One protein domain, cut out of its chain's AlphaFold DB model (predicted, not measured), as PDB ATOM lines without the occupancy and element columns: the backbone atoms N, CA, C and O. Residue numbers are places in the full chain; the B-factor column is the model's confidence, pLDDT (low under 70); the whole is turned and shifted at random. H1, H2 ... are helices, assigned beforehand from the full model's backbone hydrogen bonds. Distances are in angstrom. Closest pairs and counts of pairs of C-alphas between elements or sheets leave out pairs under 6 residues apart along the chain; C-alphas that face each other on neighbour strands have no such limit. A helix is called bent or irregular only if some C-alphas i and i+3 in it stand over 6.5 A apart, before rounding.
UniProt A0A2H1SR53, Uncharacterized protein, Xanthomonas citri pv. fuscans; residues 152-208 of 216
ATOM      1  N   VAL A 152      33.119  52.399  24.419       89.50
ATOM      2  CA  VAL A 152      33.185  51.367  23.373       89.50
ATOM      3  C   VAL A 152      31.997  50.418  23.490       89.50
ATOM      4  O   VAL A 152      31.312  50.172  22.499       89.50
ATOM      5  N   PHE A 153      31.697  49.940  24.697       93.69
ATOM      6  CA  PHE A 153      30.557  49.065  24.945       93.69
ATOM      7  C   PHE A 153      29.231  49.734  24.558       93.69
ATOM      8  O   PHE A 153      28.410  49.131  23.863       93.69
ATOM      9  N   GLY A 154      29.048  51.010  24.911       94.31
ATOM     10  CA  GLY A 154      27.886  51.799  24.503       94.31
ATOM     11  C   GLY A 154      27.739  51.910  22.982       94.31
ATOM     12  O   GLY A 154      26.642  51.716  22.454       94.31
ATOM     13  N   LEU A 155      28.833  52.159  22.258       91.06
ATOM     14  CA  LEU A 155      28.829  52.212  20.792       91.06
ATOM     15  C   LEU A 155      28.512  50.850  20.165       91.06
ATOM     16  O   LEU A 155      27.694  50.775  19.245       91.06
ATOM     17  N   VAL A 156      29.095  49.769  20.687       93.75
ATOM     18  CA  VAL A 156      28.801  48.399  20.242       93.75
ATOM     19  C   VAL A 156      27.318  48.090  20.436       93.75
ATOM     20  O   VAL A 156      26.663  47.653  19.492       93.75
ATOM     21  N   LEU A 157      26.748  48.401  21.604       96.94
ATOM     22  CA  LEU A 157      25.318  48.223  21.867       96.94
ATOM     23  C   LEU A 157      24.437  49.042  20.915       96.94
ATOM     24  O   LEU A 157      23.407  48.549  20.450       96.94
ATOM     25  N   GLN A 158      24.819  50.280  20.600       96.69
ATOM     26  CA  GLN A 158      24.082  51.105  19.641       96.69
ATOM     27  C   GLN A 158      24.105  50.503  18.233       96.69
ATOM     28  O   GLN A 158      23.064  50.461  17.573       96.69
ATOM     29  N   LEU A 159      25.260  50.011  17.779       95.25
ATOM     30  CA  LEU A 159      25.387  49.336  16.487       95.25
ATOM     31  C   LEU A 159      24.567  48.043  16.454       95.25
ATOM     32  O   LEU A 159      23.817  47.835  15.504       95.25
ATOM     33  N   TRP A 160      24.618  47.237  17.516       96.31
ATOM     34  CA  TRP A 160      23.813  46.021  17.661       96.31
ATOM     35  C   TRP A 160      22.309  46.298  17.631       96.31
ATOM     36  O   TRP A 160      21.556  45.603  16.954       96.31
ATOM     37  N   ARG A 161      21.843  47.350  18.312       97.69
ATOM     38  CA  ARG A 161      20.430  47.755  18.257       97.69
ATOM     39  C   ARG A 161      20.019  48.201  16.853       97.69
ATOM     40  O   ARG A 161      18.913  47.886  16.419       97.69
ATOM     41  N   LYS A 162      20.892  48.916  16.133       96.56
ATOM     42  CA  LYS A 162      20.640  49.329  14.742       96.56
ATOM     43  C   LYS A 162      20.568  48.127  13.799       96.56
ATOM     44  O   LYS A 162      19.649  48.064  12.985       96.56
ATOM     45  N   THR A 163      21.478  47.162  13.921       94.62
ATOM     46  CA  THR A 163      21.471  45.955  13.080       94.62
ATOM     47  C   THR A 163      20.292  45.038  13.401       94.62
ATOM     48  O   THR A 163      19.667  44.528  12.473       94.62
ATOM     49  N   ALA A 164      19.919  44.888  14.677       96.06
ATOM     50  CA  ALA A 164      18.743  44.120  15.089       96.06
ATOM     51  C   ALA A 164      17.445  44.708  14.513       96.06
ATOM     52  O   ALA A 164      16.679  43.989  13.872       96.06
ATOM     53  N   LYS A 165      17.244  46.030  14.635       96.38
ATOM     54  CA  LYS A 165      16.090  46.721  14.033       96.38
ATOM     55  C   LYS A 165      16.068  46.600  12.509       96.38
ATOM     56  O   LYS A 165      15.012  46.372  11.930       96.38
ATOM     57  N   ALA A 166      17.222  46.717  11.849       94.94
ATOM     58  CA  ALA A 166      17.313  46.537  10.401       94.94
ATOM     59  C   ALA A 166      16.964  45.101   9.971       94.94
ATOM     60  O   ALA A 166      16.343  44.908   8.927       94.94
ATOM     61  N   ARG A 167      17.332  44.093  10.773       94.62
ATOM     62  CA  ARG A 167      16.979  42.688  10.525       94.62
ATOM     63  C   ARG A 167      15.482  42.440  10.697       94.62
ATOM     64  O   ARG A 167      14.894  41.784   9.847       94.62
ATOM     65  N   GLU A 168      14.871  42.996  11.739       95.75
ATOM     66  CA  GLU A 168      13.422  42.919  11.957       95.75
ATOM     67  C   GLU A 168      12.646  43.608  10.824       95.75
ATOM     68  O   GLU A 168      11.718  43.028  10.268       95.75
ATOM     69  N   ALA A 169      13.073  44.808  10.415       94.88
ATOM     70  CA  ALA A 169      12.471  45.528   9.294       94.88
ATOM     71  C   ALA A 169      12.582  44.742   7.976       94.88
ATOM     72  O   ALA A 169      11.624  44.691   7.211       94.88
ATOM     73  N   ARG A 170      13.726  44.088   7.728       93.25
ATOM     74  CA  ARG A 170      13.895  43.193   6.572       93.25
ATOM     75  C   ARG A 170      12.992  41.963   6.652       93.25
ATOM     76  O   ARG A 170      12.420  41.610   5.634       93.25
ATOM     77  N   SER A 171      12.837  41.353   7.828       93.31
ATOM     78  CA  SER A 171      11.939  40.206   8.028       93.31
ATOM     79  C   SER A 171      10.484  40.568   7.734       93.31
ATOM     80  O   SER A 171       9.815  39.842   7.015       93.31
ATOM     81  N   LYS A 172      10.016  41.722   8.232       92.62
ATOM     82  CA  LYS A 172       8.663  42.231   7.959       92.62
ATOM     83  C   LYS A 172       8.460  42.558   6.481       92.62
ATOM     84  O   LYS A 172       7.399  42.291   5.932       92.62
ATOM     85  N   LEU A 173       9.484  43.121   5.833       91.56
ATOM     86  CA  LEU A 173       9.443  43.377   4.397       91.56
ATOM     87  C   LEU A 173       9.317  42.067   3.609       91.56
ATOM     88  O   LEU A 173       8.506  42.008   2.695       91.56
ATOM     89  N   ASP A 174      10.083  41.039   3.975       86.62
ATOM     90  CA  ASP A 174      10.068  39.728   3.315       86.62
ATOM     91  C   ASP A 174       8.725  39.002   3.505       86.62
ATOM     92  O   ASP A 174       8.169  38.480   2.546       86.62
ATOM     93  N   GLU A 175       8.140  39.077   4.704       89.94
ATOM     94  CA  GLU A 175       6.803  38.542   5.008       89.94
ATOM     95  C   GLU A 175       5.686  39.253   4.220       89.94
ATOM     96  O   GLU A 175       4.707  38.631   3.824       89.94
ATOM     97  N   SER A 176       5.849  40.552   3.939       84.88
ATOM     98  CA  SER A 176       4.889  41.342   3.154       84.88
ATOM     99  C   SER A 176       5.043  41.218   1.633       84.88
ATOM    100  O   SER A 176       4.248  41.800   0.891       84.88
ATOM    101  N   ARG A 177       6.067  40.508   1.135       81.94
ATOM    102  CA  ARG A 177       6.267  40.354  -0.311       81.94
ATOM    103  C   ARG A 177       5.163  39.460  -0.887       81.94
ATOM    104  O   ARG A 177       5.018  38.324  -0.438       81.94
ATOM    105  N   PRO A 178       4.409  39.921  -1.903       85.56
ATOM    106  CA  PRO A 178       3.419  39.076  -2.546       85.56
ATOM    107  C   PRO A 178       4.108  37.851  -3.146       85.56
ATOM    108  O   PRO A 178       5.144  37.961  -3.806       85.56
ATOM    109  N   VAL A 179       3.509  36.686  -2.911       81.56
ATOM    110  CA  VAL A 179       4.021  35.366  -3.306       81.56
ATOM    111  C   VAL A 179       4.416  35.328  -4.793       81.56
ATOM    112  O   VAL A 179       5.437  34.754  -5.161       81.56
ATOM    113  N   GLU A 180       3.671  36.036  -5.643       79.75
ATOM    114  CA  GLU A 180       3.913  36.178  -7.085       79.75
ATOM    115  C   GLU A 180       5.272  36.818  -7.428       79.75
ATOM    116  O   GLU A 180       5.935  36.391  -8.374       79.75
ATOM    117  N   VAL A 181       5.734  37.796  -6.640       78.88
ATOM    118  CA  VAL A 181       7.035  38.461  -6.838       78.88
ATOM    119  C   VAL A 181       8.178  37.523  -6.460       78.88
ATOM    120  O   VAL A 181       9.187  37.474  -7.163       78.88
ATOM    121  N   VAL A 182       8.002  36.727  -5.401       75.75
ATOM    122  CA  VAL A 182       8.976  35.704  -4.992       75.75
ATOM    123  C   VAL A 182       9.097  34.624  -6.072       75.75
ATOM    124  O   VAL A 182      10.210  34.263  -6.456       75.75
ATOM    125  N   TYR A 183       7.974  34.162  -6.636       74.38
ATOM    126  CA  TYR A 183       7.987  33.221  -7.760       74.38
ATOM    127  C   TYR A 183       8.669  33.809  -9.002       74.38
ATOM    128  O   TYR A 183       9.515  33.144  -9.599       74.38
ATOM    129  N   ALA A 184       8.369  35.055  -9.377       79.50
ATOM    130  CA  ALA A 184       9.010  35.716 -10.513       79.50
ATOM    131  C   ALA A 184      10.531  35.896 -10.312       79.50
ATOM    132  O   ALA A 184      11.311  35.682 -11.246       79.50
ATOM    133  N   GLU A 185      10.978  36.233  -9.097       78.00
ATOM    134  CA  GLU A 185      12.400  36.360  -8.752       78.00
ATOM    135  C   GLU A 185      13.112  34.997  -8.820       78.00
ATOM    136  O   GLU A 185      14.168  34.884  -9.440       78.00
ATOM    137  N   VAL A 186      12.507  33.923  -8.301       76.19
ATOM    138  CA  VAL A 186      13.066  32.559  -8.394       76.19
ATOM    139  C   VAL A 186      13.148  32.079  -9.847       76.19
ATOM    140  O   VAL A 186      14.186  31.551 -10.257       76.19
ATOM    141  N   MET A 187      12.103  32.304 -10.650       76.50
ATOM    142  CA  MET A 187      12.065  31.911 -12.065       76.50
ATOM    143  C   MET A 187      13.068  32.707 -12.920       76.50
ATOM    144  O   MET A 187      13.623  32.179 -13.886       76.50
ATOM    145  N   THR A 188      13.367  33.959 -12.554       75.12
ATOM    146  CA  THR A 188      14.399  34.770 -13.226       75.12
ATOM    147  C   THR A 188      15.819  34.419 -12.761       75.12
ATOM    148  O   THR A 188      16.726  34.333 -13.596       75.12
ATOM    149  N   TYR A 189      16.032  34.117 -11.473       62.69
ATOM    150  CA  TYR A 189      17.332  33.683 -10.935       62.69
ATOM    151  C   TYR A 189      17.735  32.272 -11.387       62.69
ATOM    152  O   TYR A 189      18.927  31.985 -11.560       62.69
ATOM    153  N   GLN A 190      16.756  31.403 -11.661       55.06
ATOM    154  CA  GLN A 190      16.953  30.057 -12.214       55.06
ATOM    155  C   GLN A 190      17.779  30.039 -13.509       55.06
ATOM    156  O   GLN A 190      18.400  29.026 -13.832       55.06
ATOM    157  N   ARG A 191      17.850  31.157 -14.243       58.78
ATOM    158  CA  ARG A 191      18.523  31.225 -15.544       58.78
ATOM    159  C   ARG A 191      20.050  31.371 -15.480       58.78
ATOM    160  O   ARG A 191      20.683  31.258 -16.527       58.78
ATOM    161  N   ARG A 192      20.669  31.633 -14.312       59.53
ATOM    162  CA  ARG A 192      22.108  32.002 -14.254       59.53
ATOM    163  C   ARG A 192      23.040  31.242 -13.297       59.53
ATOM    164  O   ARG A 192      24.247  31.388 -13.474       59.53
ATOM    165  N   ARG A 193      22.594  30.397 -12.353       57.47
ATOM    166  CA  ARG A 193      23.510  29.508 -11.587       57.47
ATOM    167  C   ARG A 193      22.823  28.253 -11.026       57.47
ATOM    168  O   ARG A 193      21.641  28.266 -10.721       57.47
ATOM    169  N   ARG A 194      23.613  27.172 -10.919       62.94
ATOM    170  CA  ARG A 194      23.245  25.765 -10.640       62.94
ATOM    171  C   ARG A 194      22.139  25.589  -9.582       62.94
ATOM    172  O   ARG A 194      22.408  25.536  -8.384       62.94
ATOM    173  N   PHE A 195      20.925  25.373 -10.083       63.38
ATOM    174  CA  PHE A 195      19.694  24.973  -9.388       63.38
ATOM    175  C   PHE A 195      19.883  23.860  -8.336       63.38
ATOM    176  O   PHE A 195      19.208  23.831  -7.310       63.38
ATOM    177  N   THR A 196      20.865  22.980  -8.538       64.81
ATOM    178  CA  THR A 196      21.132  21.828  -7.671       64.81
ATOM    179  C   THR A 196      21.538  22.190  -6.243       64.81
ATOM    180  O   THR A 196      21.283  21.402  -5.339       64.81
ATOM    181  N   ALA A 197      22.143  23.357  -6.000       66.38
ATOM    182  CA  ALA A 197      22.560  23.740  -4.647       66.38
ATOM    183  C   ALA A 197      21.376  24.175  -3.765       66.38
ATOM    184  O   ALA A 197      21.317  23.786  -2.600       66.38
ATOM    185  N   VAL A 198      20.424  24.922  -4.333       65.69
ATOM    186  CA  VAL A 198      19.251  25.449  -3.612       65.69
ATOM    187  C   VAL A 198      18.238  24.337  -3.329       65.69
ATOM    188  O   VAL A 198      17.767  24.199  -2.202       65.69
ATOM    189  N   VAL A 199      17.987  23.460  -4.309       72.25
ATOM    190  CA  VAL A 199      17.115  22.287  -4.116       72.25
ATOM    191  C   VAL A 199      17.671  21.353  -3.037       72.25
ATOM    192  O   VAL A 199      16.917  20.816  -2.230       72.25
ATOM    193  N   ARG A 200      19.000  21.192  -2.953       74.69
ATOM    194  CA  ARG A 200      19.638  20.328  -1.945       74.69
ATOM    195  C   ARG A 200      19.553  20.893  -0.524       74.69
ATOM    196  O   ARG A 200      19.522  20.106   0.420       74.69
ATOM    197  N   SER A 201      19.527  22.217  -0.353       73.19
ATOM    198  CA  SER A 201      19.336  22.838   0.966       73.19
ATOM    199  C   SER A 201      17.883  22.793   1.438       73.19
ATOM    200  O   SER A 201      17.661  22.579   2.626       73.19
ATOM    201  N   GLU A 202      16.913  22.927   0.529       74.31
ATOM    202  CA  GLU A 202      15.483  22.804   0.855       74.31
ATOM    203  C   GLU A 202      15.084  21.349   1.140       74.31
ATOM    204  O   GLU A 202      14.473  21.065   2.166       74.31
ATOM    205  N   ALA A 203      15.550  20.387   0.335       75.31
ATOM    206  CA  ALA A 203      15.306  18.964   0.591       75.31
ATOM    207  C   ALA A 203      15.809  18.509   1.977       75.31
ATOM    208  O   ALA A 203      15.185  17.661   2.607       75.31
ATOM    209  N   ARG A 204      16.898  19.107   2.491       71.75
ATOM    210  CA  ARG A 204      17.387  18.852   3.858       71.75
ATOM    211  C   ARG A 204      16.518  19.458   4.957       71.75
ATOM    212  O   ARG A 204      16.595  18.979   6.077       71.75
ATOM    213  N   ARG A 205      15.734  20.504   4.697       68.56
ATOM    214  CA  ARG A 205      14.813  21.046   5.711       68.56
ATOM    215  C   ARG A 205      13.603  20.142   5.900       68.56
ATOM    216  O   ARG A 205      13.205  19.914   7.033       68.56
ATOM    217  N   TYR A 206      13.091  19.572   4.813       66.44
ATOM    218  CA  TYR A 206      11.940  18.671   4.865       66.44
ATOM    219  C   TYR A 206      12.302  17.231   5.255       66.44
ATOM    220  O   TYR A 206      11.476  16.534   5.828       66.44
ATOM    221  N   SER A 207      13.542  16.781   5.030       61.31
ATOM    222  CA  SER A 207      13.946  15.409   5.378       61.31
ATOM    223  C   SER A 207      14.196  15.163   6.874       61.31
ATOM    224  O   SER A 207      14.440  14.022   7.249       61.31
ATOM    225  N   PHE A 208      14.195  16.197   7.721       59.16
ATOM    226  CA  PHE A 208      14.420  16.073   9.172       59.16
ATOM    227  C   PHE A 208      13.187  16.462  10.015       59.16
ATOM    228  O   PHE A 208      13.308  16.581  11.230       59.16
TER     229      PHE A 208
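AT A GLANCE: This is residues 152 to 208 of the 216 residues of an uncharacterized protein of Xanthomonas citri pv. fuscans (UniProt A0A2H1SR53). One long helix, H1, makes a shaft, and beyond its end two short helices, H2 and H3, follow as an open hook that runs across the shaft's direction, with H3 folding back after H2. The hook is loose: no helix packs on another, and there is no common core. The printed part has 57 residues with three named helices in the order H1, H2, H3 and no named strand; the class is all helix. The whole is extended, with a radius of gyration of the C-alphas of 17.1 A, and elongated, with spans of 45 by 27 by 24 A.

IN THESE COORDINATES: H1 holds residues 152 to 175, and its C-alphas run 34.6 A from Val 152 at (33.185, 51.367, 23.373) to Glu 175 at (6.803, 38.542, 5.008). H2 holds residues 179 to 189 and measures 15.4 A from first to last C-alpha; C-alpha 179 is at (4.021, 35.366, -3.306). H3 holds residues 196 to 206, measures 15.9 A, and ends with C-alpha 206 at (11.940, 18.671, 4.865). None of the three helices is bent or irregular.

HOW THE PARTS SIT: H1 has an N-to-C direction with components -0.71, -0.34 and -0.61 in x, y and z. A tight link of three residues joins it to H2, whose direction has components 0.83, -0.21 and -0.52. H1 and H2 are apart, with no C-alpha of the one within 8 A of the other. A short link of six residues leads from H2 to H3, whose direction has components -0.53, -0.28 and 0.80. H2 and H3 are apart by the same measure, and H1 and H3 are apart too. In the backbones of H1 and H2 every O i to N i+4 pair is within hydrogen-bond range, while in H3 it is 6 of 7.

THE WHOLE: Residues 152 to 173, 175 to 181 and 183 to 208 stand free, with no C-alpha 8 or more residues apart along the chain within 10 A. The two C-alphas farthest apart are those of Val 152 and Arg 191, at 46.2 A, and the first and last printed C-alphas, of Val 152 and Phe 208, are 42.4 A apart. The printed part has no cut, and neither link is long. The mean pLDDT of the printed part is 80.7; H1 has a mean of 94, H2 of 76 and H3 of 70. In this predicted model the confidence is low, under 70, at residues 189 to 198 and 205 to 208.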